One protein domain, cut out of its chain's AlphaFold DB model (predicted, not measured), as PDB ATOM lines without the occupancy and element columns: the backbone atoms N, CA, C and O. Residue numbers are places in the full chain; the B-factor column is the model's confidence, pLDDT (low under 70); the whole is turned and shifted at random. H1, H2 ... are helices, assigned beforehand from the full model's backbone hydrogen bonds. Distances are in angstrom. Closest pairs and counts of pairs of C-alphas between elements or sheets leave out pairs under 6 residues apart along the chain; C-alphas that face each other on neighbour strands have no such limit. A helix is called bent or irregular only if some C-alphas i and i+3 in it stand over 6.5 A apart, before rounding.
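This is residues 162 to 198 and 223 to 261 of the 261 residues of an uncharacterized protein of Citrus sinensis (UniProt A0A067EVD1). One long, gently bent helix, H1, makes the longest axis, and a small cluster of H2, H3 and H4 packs on one side of it near the bend. H2 and H3 sit next to H1, H4 covers them on the side away from H1, and residues 162 to 174 and 191 to 198 of H1 stick out. The printed part has 76 residues with four named helices, H1, H2, H3 and H4 in that order, and no named strand; the class is all helix. It is loose, with a radius of gyration of the C-alphas of 15.9 A and spans of 52 by 34 by 21 A.

H1, residues 162 to 198, was assigned as one helix by its hydrogen bonds but is bent: C-alphas 179 and 182 are 6.8 A apart. Arm H1a, residues 162 to 179, begins at C-alpha (55.634, -69.810, -39.265) and is 25.7 A long; arm H1b, residues 182 to 198, is 24.8 A long. H2 is residues 224 to 233, 14.2 A, H3 is residues 235 to 238, 5.8 A, and H4 is residues 242 to 255, 20.5 A, ending at C-alpha (91.270, -54.985, -48.642).

H1a and H1b stand at a shallow tilt of 30 degrees. H1a, with residues 178 to 179 alone, only just touches H3, with 3 pairs of C-alphas within 8 A; the closest C-alphas, of Leu 179 and Leu 237, are 6.2 A apart. H1b, with residues 182 to 187 alone, touches H2 at a steep tilt of 67 degrees, opposite ways; the closest C-alphas, of Cys 183 and Phe 227, are 5.1 A apart. H2 touches H4 at a shallow tilt of 25 degrees, opposite ways, closest at the C-alphas of Cys 228 and Cys 250, 6.9 A. H4, with residues 242 to 246 alone, touches H3, closest at the C-alphas of Pro 235 and Trp 242, 5.9 A. H4 is apart from both H1a and H1b. Every O i to N i+4 pair is within hydrogen-bond range in H1a, H1b and H2, and 8 of 10 are in H4; H3 is too short for such a pair.

The C-alphas farthest apart, of Met 162 and Gln 198, are 53.3 A apart. Residues 199 to 222 are not printed, and C-alphas 198 and 223 are 21.5 A apart across this cut. The links H2 to H3 and H3 to H4 are tight. Residues 196 to 198 and 253 to 261 have pLDDT under 70.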
ATOM      1  N   MET A 162      55.283 -71.205 -39.537       94.44
ATOM      2  CA  MET A 162      55.634 -69.810 -39.265       94.44
ATOM      3  C   MET A 162      56.410 -69.642 -37.948       94.44
ATOM      4  O   MET A 162      57.317 -68.813 -37.866       94.44
ATOM      5  N   ASP A 163      56.118 -70.466 -36.942       95.44
ATOM      6  CA  ASP A 163      56.792 -70.421 -35.642       95.44
ATOM      7  C   ASP A 163      58.293 -70.719 -35.747       95.44
ATOM      8  O   ASP A 163      59.097 -70.053 -35.095       95.44
ATOM      9  N   CYS A 164      58.701 -71.633 -36.637       94.88
ATOM     10  CA  CYS A 164      60.117 -71.908 -36.899       94.88
ATOM     11  C   CYS A 164      60.824 -70.709 -37.539       94.88
ATOM     12  O   CYS A 164      61.962 -70.396 -37.188       94.88
ATOM     13  N   VAL A 165      60.146 -70.007 -38.453       95.00
ATOM     14  CA  VAL A 165      60.680 -68.793 -39.092       95.00
ATOM     15  C   VAL A 165      60.865 -67.688 -38.052       95.00
ATOM     16  O   VAL A 165      61.908 -67.035 -38.019       95.00
ATOM     17  N   ASN A 166      59.879 -67.507 -37.172       94.62
ATOM     18  CA  ASN A 166      59.936 -66.528 -36.090       94.62
ATOM     19  C   ASN A 166      61.049 -66.853 -35.087       94.62
ATOM     20  O   ASN A 166      61.802 -65.957 -34.708       94.62
ATOM     21  N   LEU A 167      61.188 -68.123 -34.695       95.62
ATOM     22  CA  LEU A 167      62.255 -68.580 -33.807       95.62
ATOM     23  C   LEU A 167      63.636 -68.304 -34.405       95.62
ATOM     24  O   LEU A 167      64.489 -67.740 -33.725       95.62
ATOM     25  N   LEU A 168      63.839 -68.631 -35.685       93.81
ATOM     26  CA  LEU A 168      65.094 -68.359 -36.383       93.81
ATOM     27  C   LEU A 168      65.391 -66.856 -36.447       93.81
ATOM     28  O   LEU A 168      66.509 -66.434 -36.165       93.81
ATOM     29  N   ASN A 169      64.387 -66.043 -36.778       92.56
ATOM     30  CA  ASN A 169      64.536 -64.592 -36.847       92.56
ATOM     31  C   ASN A 169      64.882 -63.983 -35.475       92.56
ATOM     32  O   ASN A 169      65.732 -63.101 -35.377       92.56
ATOM     33  N   ASN A 170      64.267 -64.484 -34.401       94.06
ATOM     34  CA  ASN A 170      64.576 -64.063 -33.035       94.06
ATOM     35  C   ASN A 170      65.971 -64.526 -32.589       94.06
ATOM     36  O   ASN A 170      66.690 -63.762 -31.950       94.06
ATOM     37  N   GLY A 171      66.377 -65.745 -32.954       94.50
ATOM     38  CA  GLY A 171      67.724 -66.252 -32.695       94.50
ATOM     39  C   GLY A 171      68.799 -65.438 -33.415       94.50
ATOM     40  O   GLY A 171      69.815 -65.102 -32.813       94.50
ATOM     41  N   LEU A 172      68.552 -65.052 -34.670       92.75
ATOM     42  CA  LEU A 172      69.439 -64.176 -35.436       92.75
ATOM     43  C   LEU A 172      69.557 -62.785 -34.795       92.75
ATOM     44  O   LEU A 172      70.663 -62.273 -34.648       92.75
ATOM     45  N   ASP A 173      68.438 -62.194 -34.375       91.25
ATOM     46  CA  ASP A 173      68.403 -60.905 -33.670       91.25
ATOM     47  C   ASP A 173      69.215 -60.951 -32.363       91.25
ATOM     48  O   ASP A 173      70.077 -60.099 -32.134       91.25
ATOM     49  N   ALA A 174      69.009 -61.986 -31.543       94.88
ATOM     50  CA  ALA A 174      69.766 -62.195 -30.312       94.88
ATOM     51  C   ALA A 174      71.261 -62.429 -30.584       94.88
ATOM     52  O   ALA A 174      72.113 -61.880 -29.883       94.88
ATOM     53  N   TYR A 175      71.588 -63.208 -31.619       93.38
ATOM     54  CA  TYR A 175      72.964 -63.480 -32.020       93.38
ATOM     55  C   TYR A 175      73.701 -62.201 -32.427       93.38
ATOM     56  O   TYR A 175      74.783 -61.937 -31.908       93.38
ATOM     57  N   LEU A 176      73.105 -61.388 -33.306       92.62
ATOM     58  CA  LEU A 176      73.716 -60.146 -33.786       92.62
ATOM     59  C   LEU A 176      73.895 -59.125 -32.660       92.62
ATOM     60  O   LEU A 176      74.952 -58.508 -32.566       92.62
ATOM     61  N   LYS A 177      72.910 -58.986 -31.764       93.31
ATOM     62  CA  LYS A 177      73.033 -58.115 -30.583       93.31
ATOM     63  C   LYS A 177      74.203 -58.529 -29.697       93.31
ATOM     64  O   LYS A 177      75.044 -57.695 -29.378       93.31
ATOM     65  N   ARG A 178      74.298 -59.822 -29.376       94.25
ATOM     66  CA  ARG A 178      75.397 -60.385 -28.578       94.25
ATOM     67  C   ARG A 178      76.761 -60.203 -29.256       94.25
ATOM     68  O   ARG A 178      77.764 -60.053 -28.570       94.25
ATOM     69  N   LEU A 179      76.808 -60.236 -30.588       91.81
ATOM     70  CA  LEU A 179      78.041 -60.049 -31.358       91.81
ATOM     71  C   LEU A 179      78.515 -58.586 -31.349       91.81
ATOM     72  O   LEU A 179      79.712 -58.321 -31.266       91.81
ATOM     73  N   LEU A 180      77.581 -57.636 -31.423       91.69
ATOM     74  CA  LEU A 180      77.883 -56.204 -31.500       91.69
ATOM     75  C   LEU A 180      78.111 -55.556 -30.129       91.69
ATOM     76  O   LEU A 180      78.821 -54.558 -30.037       91.69
ATOM     77  N   GLU A 181      77.553 -56.117 -29.058       93.88
ATOM     78  CA  GLU A 181      77.641 -55.562 -27.703       93.88
ATOM     79  C   GLU A 181      79.088 -55.343 -27.196       93.88
ATOM     80  O   GLU A 181      79.391 -54.234 -26.732       93.88
ATOM     81  N   PRO A 182      80.032 -56.298 -27.340       93.38
ATOM     82  CA  PRO A 182      81.427 -56.063 -26.962       93.38
ATOM     83  C   PRO A 182      82.095 -54.971 -27.812       93.38
ATOM     84  O   PRO A 182      82.868 -54.168 -27.293       93.38
ATOM     85  N   CYS A 183      81.750 -54.891 -29.100       93.00
ATOM     86  CA  CYS A 183      82.285 -53.892 -30.028       93.00
ATOM     87  C   CYS A 183      81.857 -52.475 -29.617       93.00
ATOM     88  O   CYS A 183      82.674 -51.556 -29.572       93.00
ATOM     89  N   MET A 184      80.587 -52.312 -29.234       90.94
ATOM     90  CA  MET A 184      80.062 -51.046 -28.714       90.94
ATOM     91  C   MET A 184      80.709 -50.659 -27.383       90.94
ATOM     92  O   MET A 184      81.016 -49.488 -27.159       90.94
ATOM     93  N   SER A 185      80.966 -51.641 -26.516       92.50
ATOM     94  CA  SER A 185      81.639 -51.418 -25.232       92.50
ATOM     95  C   SER A 185      83.077 -50.914 -25.423       92.50
ATOM     96  O   SER A 185      83.508 -49.987 -24.731       92.50
ATOM     97  N   LEU A 186      83.808 -51.463 -26.402       91.19
ATOM     98  CA  LEU A 186      85.144 -50.988 -26.780       91.19
ATOM     99  C   LEU A 186      85.100 -49.566 -27.349       91.19
ATOM    100  O   LEU A 186      85.841 -48.697 -26.879       91.19
ATOM    101  N   ALA A 187      84.180 -49.292 -28.276       89.94
ATOM    102  CA  ALA A 187      83.998 -47.957 -28.842       89.94
ATOM    103  C   ALA A 187      83.687 -46.912 -27.753       89.94
ATOM    104  O   ALA A 187      84.269 -45.821 -27.736       89.94
ATOM    105  N   GLN A 188      82.835 -47.271 -26.787       89.81
ATOM    106  CA  GLN A 188      82.506 -46.431 -25.640       89.81
ATOM    107  C   GLN A 188      83.718 -46.190 -24.735       89.81
ATOM    108  O   GLN A 188      83.945 -45.054 -24.314       89.81
ATOM    109  N   SER A 189      84.524 -47.220 -24.469       89.38
ATOM    110  CA  SER A 189      85.756 -47.094 -23.682       89.38
ATOM    111  C   SER A 189      86.744 -46.115 -24.325       89.38
ATOM    112  O   SER A 189      87.233 -45.195 -23.661       89.38
ATOM    113  N   ARG A 190      86.965 -46.223 -25.644       86.81
ATOM    114  CA  ARG A 190      87.811 -45.275 -26.391       86.81
ATOM    115  C   ARG A 190      87.295 -43.847 -26.270       86.81
ATOM    116  O   ARG A 190      88.067 -42.942 -25.964       86.81
ATOM    117  N   TYR A 191      85.991 -43.650 -26.453       84.88
ATOM    118  CA  TYR A 191      85.375 -42.331 -26.337       84.88
ATOM    119  C   TYR A 191      85.589 -41.705 -24.945       84.88
ATOM    120  O   TYR A 191      85.959 -40.533 -24.836       84.88
ATOM    121  N   GLN A 192      85.402 -42.478 -23.868       83.88
ATOM    122  CA  GLN A 192      85.617 -41.986 -22.499       83.88
ATOM    123  C   GLN A 192      87.093 -41.692 -22.196       83.88
ATOM    124  O   GLN A 192      87.398 -40.732 -21.477       83.88
ATOM    125  N   ASN A 193      88.016 -42.472 -22.766       82.25
ATOM    126  CA  ASN A 193      89.452 -42.242 -22.630       82.25
ATOM    127  C   ASN A 193      89.867 -40.898 -23.256       82.25
ATOM    128  O   ASN A 193      90.537 -40.088 -22.616       82.25
ATOM    129  N   GLU A 194      89.394 -40.605 -24.469       78.19
ATOM    130  CA  GLU A 194      89.680 -39.335 -25.150       78.19
ATOM    131  C   GLU A 194      89.127 -38.122 -24.386       78.19
ATOM    132  O   GLU A 194      89.795 -37.089 -24.264       78.19
ATOM    133  N   ARG A 195      87.941 -38.255 -23.778       74.56
ATOM    134  CA  ARG A 195      87.385 -37.208 -22.908       74.56
ATOM    135  C   ARG A 195      88.241 -36.985 -21.662       74.56
ATOM    136  O   ARG A 195      88.471 -35.838 -21.279       74.56
ATOM    137  N   SER A 196      88.726 -38.060 -21.045       68.38
ATOM    138  CA  SER A 196      89.573 -37.994 -19.847       68.38
ATOM    139  C   SER A 196      90.910 -37.299 -20.133       68.38
ATOM    140  O   SER A 196      91.303 -36.398 -19.390       68.38
ATOM    141  N   LYS A 197      91.568 -37.616 -21.258       67.88
ATOM    142  CA  LYS A 197      92.808 -36.942 -21.697       67.88
ATOM    143  C   LYS A 197      92.605 -35.440 -21.931       67.88
ATOM    144  O   LYS A 197      93.465 -34.634 -21.577       67.88
ATOM    145  N   GLN A 198      91.450 -35.043 -22.473       61.16
ATOM    146  CA  GLN A 198      91.122 -33.636 -22.719       61.16
ATOM    147  C   GLN A 198      90.900 -32.823 -21.430       61.16
ATOM    148  O   GLN A 198      91.115 -31.609 -21.435       61.16
ATOM    149  N   SER A 223      84.032 -49.062 -34.927       88.25
ATOM    150  CA  SER A 223      84.848 -49.294 -36.122       88.25
ATOM    151  C   SER A 223      85.072 -50.784 -36.375       88.25
ATOM    152  O   SER A 223      84.917 -51.616 -35.478       88.25
ATOM    153  N   MET A 224      85.518 -51.134 -37.585       86.12
ATOM    154  CA  MET A 224      85.940 -52.506 -37.891       86.12
ATOM    155  C   MET A 224      87.063 -52.991 -36.965       86.12
ATOM    156  O   MET A 224      87.074 -54.157 -36.586       86.12
ATOM    157  N   SER A 225      87.954 -52.102 -36.516       86.94
ATOM    158  CA  SER A 225      88.989 -52.444 -35.535       86.94
ATOM    159  C   SER A 225      88.412 -52.808 -34.161       86.94
ATOM    160  O   SER A 225      88.940 -53.717 -33.523       86.94
ATOM    161  N   ASP A 226      87.324 -52.160 -33.704       90.12
ATOM    162  CA  ASP A 226      86.623 -52.598 -32.480       90.12
ATOM    163  C   ASP A 226      86.061 -53.993 -32.651       90.12
ATOM    164  O   ASP A 226      86.145 -54.809 -31.737       90.12
ATOM    165  N   PHE A 227      85.480 -54.252 -33.821       90.75
ATOM    166  CA  PHE A 227      84.889 -55.537 -34.125       90.75
ATOM    167  C   PHE A 227      85.947 -56.645 -34.143       90.75
ATOM    168  O   PHE A 227      85.779 -57.643 -33.446       90.75
ATOM    169  N   CYS A 228      87.069 -56.450 -34.842       90.12
ATOM    170  CA  CYS A 228      88.181 -57.403 -34.834       90.12
ATOM    171  C   CYS A 228      88.706 -57.635 -33.411       90.12
ATOM    172  O   CYS A 228      88.754 -58.776 -32.962       90.12
ATOM    173  N   THR A 229      88.984 -56.562 -32.663       92.19
ATOM    174  CA  THR A 229      89.491 -56.658 -31.282       92.19
ATOM    175  C   THR A 229      88.513 -57.416 -30.378       92.19
ATOM    176  O   THR A 229      88.905 -58.298 -29.620       92.19
ATOM    177  N   ALA A 230      87.216 -57.112 -30.462       92.50
ATOM    178  CA  ALA A 230      86.185 -57.801 -29.693       92.50
ATOM    179  C   ALA A 230      86.122 -59.301 -30.015       92.50
ATOM    180  O   ALA A 230      85.994 -60.125 -29.106       92.50
ATOM    181  N   MET A 231      86.215 -59.657 -31.296       93.38
ATOM    182  CA  MET A 231      86.175 -61.051 -31.734       93.38
ATOM    183  C   MET A 231      87.463 -61.812 -31.400       93.38
ATOM    184  O   MET A 231      87.394 -63.009 -31.138       93.38
ATOM    185  N   GLU A 232      88.612 -61.142 -31.330       92.38
ATOM    186  CA  GLU A 232      89.865 -61.728 -30.837       92.38
ATOM    187  C   GLU A 232      89.823 -62.003 -29.328       92.38
ATOM    188  O   GLU A 232      90.305 -63.040 -28.871       92.38
ATOM    189  N   LEU A 233      89.199 -61.112 -28.550       93.56
ATOM    190  CA  LEU A 233      89.033 -61.287 -27.103       93.56
ATOM    191  C   LEU A 233      87.995 -62.363 -26.759       93.56
ATOM    192  O   LEU A 233      88.160 -63.097 -25.783       93.56
ATOM    193  N   GLN A 234      86.919 -62.465 -27.546       93.25
ATOM    194  CA  GLN A 234      85.834 -63.415 -27.298       93.25
ATOM    195  C   GLN A 234      85.414 -64.198 -28.557       93.25
ATOM    196  O   GLN A 234      84.256 -64.133 -28.988       93.25
ATOM    197  N   PRO A 235      86.304 -65.042 -29.105       91.06
ATOM    198  CA  PRO A 235      86.082 -65.727 -30.380       91.06
ATOM    199  C   PRO A 235      84.885 -66.678 -30.369       91.06
ATOM    200  O   PRO A 235      84.200 -66.848 -31.373       91.06
ATOM    201  N   LYS A 236      84.552 -67.240 -29.202       90.19
ATOM    202  CA  LYS A 236      83.400 -68.140 -29.016       90.19
ATOM    203  C   LYS A 236      82.054 -67.494 -29.380       90.19
ATOM    204  O   LYS A 236      81.062 -68.202 -29.538       90.19
ATOM    205  N   LEU A 237      81.984 -66.164 -29.498       91.94
ATOM    206  CA  LEU A 237      80.781 -65.476 -29.970       91.94
ATOM    207  C   LEU A 237      80.471 -65.762 -31.443       91.94
ATOM    208  O   LEU A 237      79.290 -65.807 -31.781       91.94
ATOM    209  N   LEU A 238      81.492 -66.015 -32.269       90.88
ATOM    210  CA  LEU A 238      81.362 -66.296 -33.704       90.88
ATOM    211  C   LEU A 238      80.805 -67.696 -34.013       90.88
ATOM    212  O   LEU A 238      80.473 -67.985 -35.161       90.88
ATOM    213  N   GLY A 239      80.684 -68.557 -32.998       90.94
ATOM    214  CA  GLY A 239      80.182 -69.921 -33.131       90.94
ATOM    215  C   GLY A 239      81.289 -70.972 -33.188       90.94
ATOM    216  O   GLY A 239      82.417 -70.735 -32.764       90.94
ATOM    217  N   GLU A 240      80.932 -72.163 -33.665       90.12
ATOM    218  CA  GLU A 240      81.814 -73.336 -33.700       90.12
ATOM    219  C   GLU A 240      83.024 -73.115 -34.618       90.12
ATOM    220  O   GLU A 240      84.167 -73.257 -34.187       90.12
ATOM    221  N   ASP A 241      82.779 -72.619 -35.832       90.25
ATOM    222  CA  ASP A 241      83.809 -72.328 -36.837       90.25
ATOM    223  C   ASP A 241      84.480 -70.958 -36.646       90.25
ATOM    224  O   ASP A 241      84.932 -70.335 -37.614       90.25
ATOM    225  N   TRP A 242      84.539 -70.449 -35.410       91.94
ATOM    226  CA  TRP A 242      85.109 -69.130 -35.133       91.94
ATOM    227  C   TRP A 242      86.508 -68.900 -35.730       91.94
ATOM    228  O   TRP A 242      86.725 -67.775 -36.178       91.94
ATOM    229  N   PRO A 243      87.437 -69.884 -35.828       87.94
ATOM    230  CA  PRO A 243      88.756 -69.623 -36.406       87.94
ATOM    231  C   PRO A 243      88.662 -69.200 -37.875       87.94
ATOM    232  O   PRO A 243      89.312 -68.250 -38.302       87.94
ATOM    233  N   ILE A 244      87.783 -69.857 -38.637       88.75
ATOM    234  CA  ILE A 244      87.545 -69.566 -40.056       88.75
ATOM    235  C   ILE A 244      86.811 -68.230 -40.208       88.75
ATOM    236  O   ILE A 244      87.065 -67.473 -41.145       88.75
ATOM    237  N   GLN A 245      85.868 -67.931 -39.309       89.06
ATOM    238  CA  GLN A 245      85.145 -66.659 -39.346       89.06
ATOM    239  C   GLN A 245      86.066 -65.481 -39.025       89.06
ATOM    240  O   GLN A 245      86.014 -64.474 -39.726       89.06
ATOM    241  N   LEU A 246      86.932 -65.622 -38.019       88.25
ATOM    242  CA  LEU A 246      87.893 -64.592 -37.635       88.25
ATOM    243  C   LEU A 246      88.868 -64.303 -38.779       88.25
ATOM    244  O   LEU A 246      89.060 -63.147 -39.139       88.25
ATOM    245  N   GLU A 247      89.386 -65.341 -39.436       87.94
ATOM    246  CA  GLU A 247      90.235 -65.184 -40.619       87.94
ATOM    247  C   GLU A 247      89.531 -64.402 -41.741       87.94
ATOM    248  O   GLU A 247      90.096 -63.458 -42.293       87.94
ATOM    249  N   LYS A 248      88.266 -64.723 -42.043       85.62
ATOM    250  CA  LYS A 248      87.472 -63.989 -43.046       85.62
ATOM    251  C   LYS A 248      87.267 -62.521 -42.685       85.62
ATOM    252  O   LYS A 248      87.211 -61.686 -43.587       85.62
ATOM    253  N   ILE A 249      87.100 -62.216 -41.400       85.44
ATOM    254  CA  ILE A 249      86.937 -60.846 -40.903       85.44
ATOM    255  C   ILE A 249      88.250 -60.081 -41.082       85.44
ATOM    256  O   ILE A 249      88.248 -59.005 -41.680       85.44
ATOM    257  N   CYS A 250      89.369 -60.664 -40.644       80.44
ATOM    258  CA  CYS A 250      90.682 -60.040 -40.753       80.44
ATOM    259  C   CYS A 250      91.058 -59.782 -42.215       80.44
ATOM    260  O   CYS A 250      91.440 -58.666 -42.550       80.44
ATOM    261  N   LEU A 251      90.862 -60.750 -43.115       78.69
ATOM    262  CA  LEU A 251      91.176 -60.582 -44.540       78.69
ATOM    263  C   LEU A 251      90.427 -59.405 -45.181       78.69
ATOM    264  O   LEU A 251      91.029 -58.628 -45.916       78.69
ATOM    265  N   ARG A 252      89.144 -59.226 -44.853       71.94
ATOM    266  CA  ARG A 252      88.333 -58.117 -45.383       71.94
ATOM    267  C   ARG A 252      88.764 -56.752 -44.855       71.94
ATOM    268  O   ARG A 252      88.567 -55.764 -45.546       71.94
ATOM    269  N   SER A 253      89.361 -56.688 -43.664       63.94
ATOM    270  CA  SER A 253      89.876 -55.425 -43.121       63.94
ATOM    271  C   SER A 253      91.119 -54.907 -43.857       63.94
ATOM    272  O   SER A 253      91.342 -53.703 -43.882       63.94
ATOM    273  N   PHE A 254      91.896 -55.788 -44.500       56.59
ATOM    274  CA  PHE A 254      93.094 -55.401 -45.259       56.59
ATOM    275  C   PHE A 254      92.792 -54.952 -46.696       56.59
ATOM    276  O   PHE A 254      93.575 -54.205 -47.278       56.59
ATOM    277  N   GLU A 255      91.670 -55.384 -47.282       56.19
ATOM    278  CA  GLU A 255      91.270 -54.985 -48.642       56.19
ATOM    279  C   GLU A 255      90.873 -53.496 -48.722       56.19
ATOM    280  O   GLU A 255      91.084 -52.865 -49.759       56.19
ATOM    281  N   ASP A 256      90.375 -52.917 -47.623       49.22
ATOM    282  CA  ASP A 256      90.010 -51.493 -47.532       49.22
ATOM    283  C   ASP A 256      91.240 -50.557 -47.497       49.22
ATOM    284  O   ASP A 256      91.161 -49.417 -47.950       49.22
ATOM    285  N   GLU A 257      92.400 -51.037 -47.036       47.44
ATOM    286  CA  GLU A 257      93.654 -50.260 -46.982       47.44
ATOM    287  C   GLU A 257      94.425 -50.287 -48.320       47.44
ATOM    288  O   GLU A 257      95.220 -49.395 -48.614       47.44
ATOM    289  N   GLY A 258      94.186 -51.297 -49.167       45.53
ATOM    290  CA  GLY A 258      94.922 -51.510 -50.421       45.53
ATOM    291  C   GLY A 258      94.416 -50.724 -51.637       45.53
ATOM    292  O   GLY A 258      95.096 -50.690 -52.658       45.53
ATOM    293  N   ASN A 259      93.243 -50.086 -51.552       45.38
ATOM    294  CA  ASN A 259      92.610 -49.374 -52.676       45.38
ATOM    295  C   ASN A 259      92.825 -47.845 -52.659       45.38
ATOM    296  O   ASN A 259      92.141 -47.121 -53.384       45.38
ATOM    297  N   LEU A 260      93.774 -47.346 -51.857       44.84
ATOM    298  CA  LEU A 260      94.154 -45.925 -51.794       44.84
ATOM    299  C   LEU A 260      95.554 -45.602 -52.363       44.84
ATOM    300  O   LEU A 260      96.069 -44.514 -52.108       44.84
ATOM    301  N   SER A 261      96.172 -46.504 -53.135       36.62
ATOM    302  CA  SER A 261      97.452 -46.247 -53.831       36.62
ATOM    303  C   SER A 261      97.295 -46.099 -55.339       36.62
ATOM    304  O   SER A 261      96.550 -46.906 -55.936       36.62
TER     305      SER A 261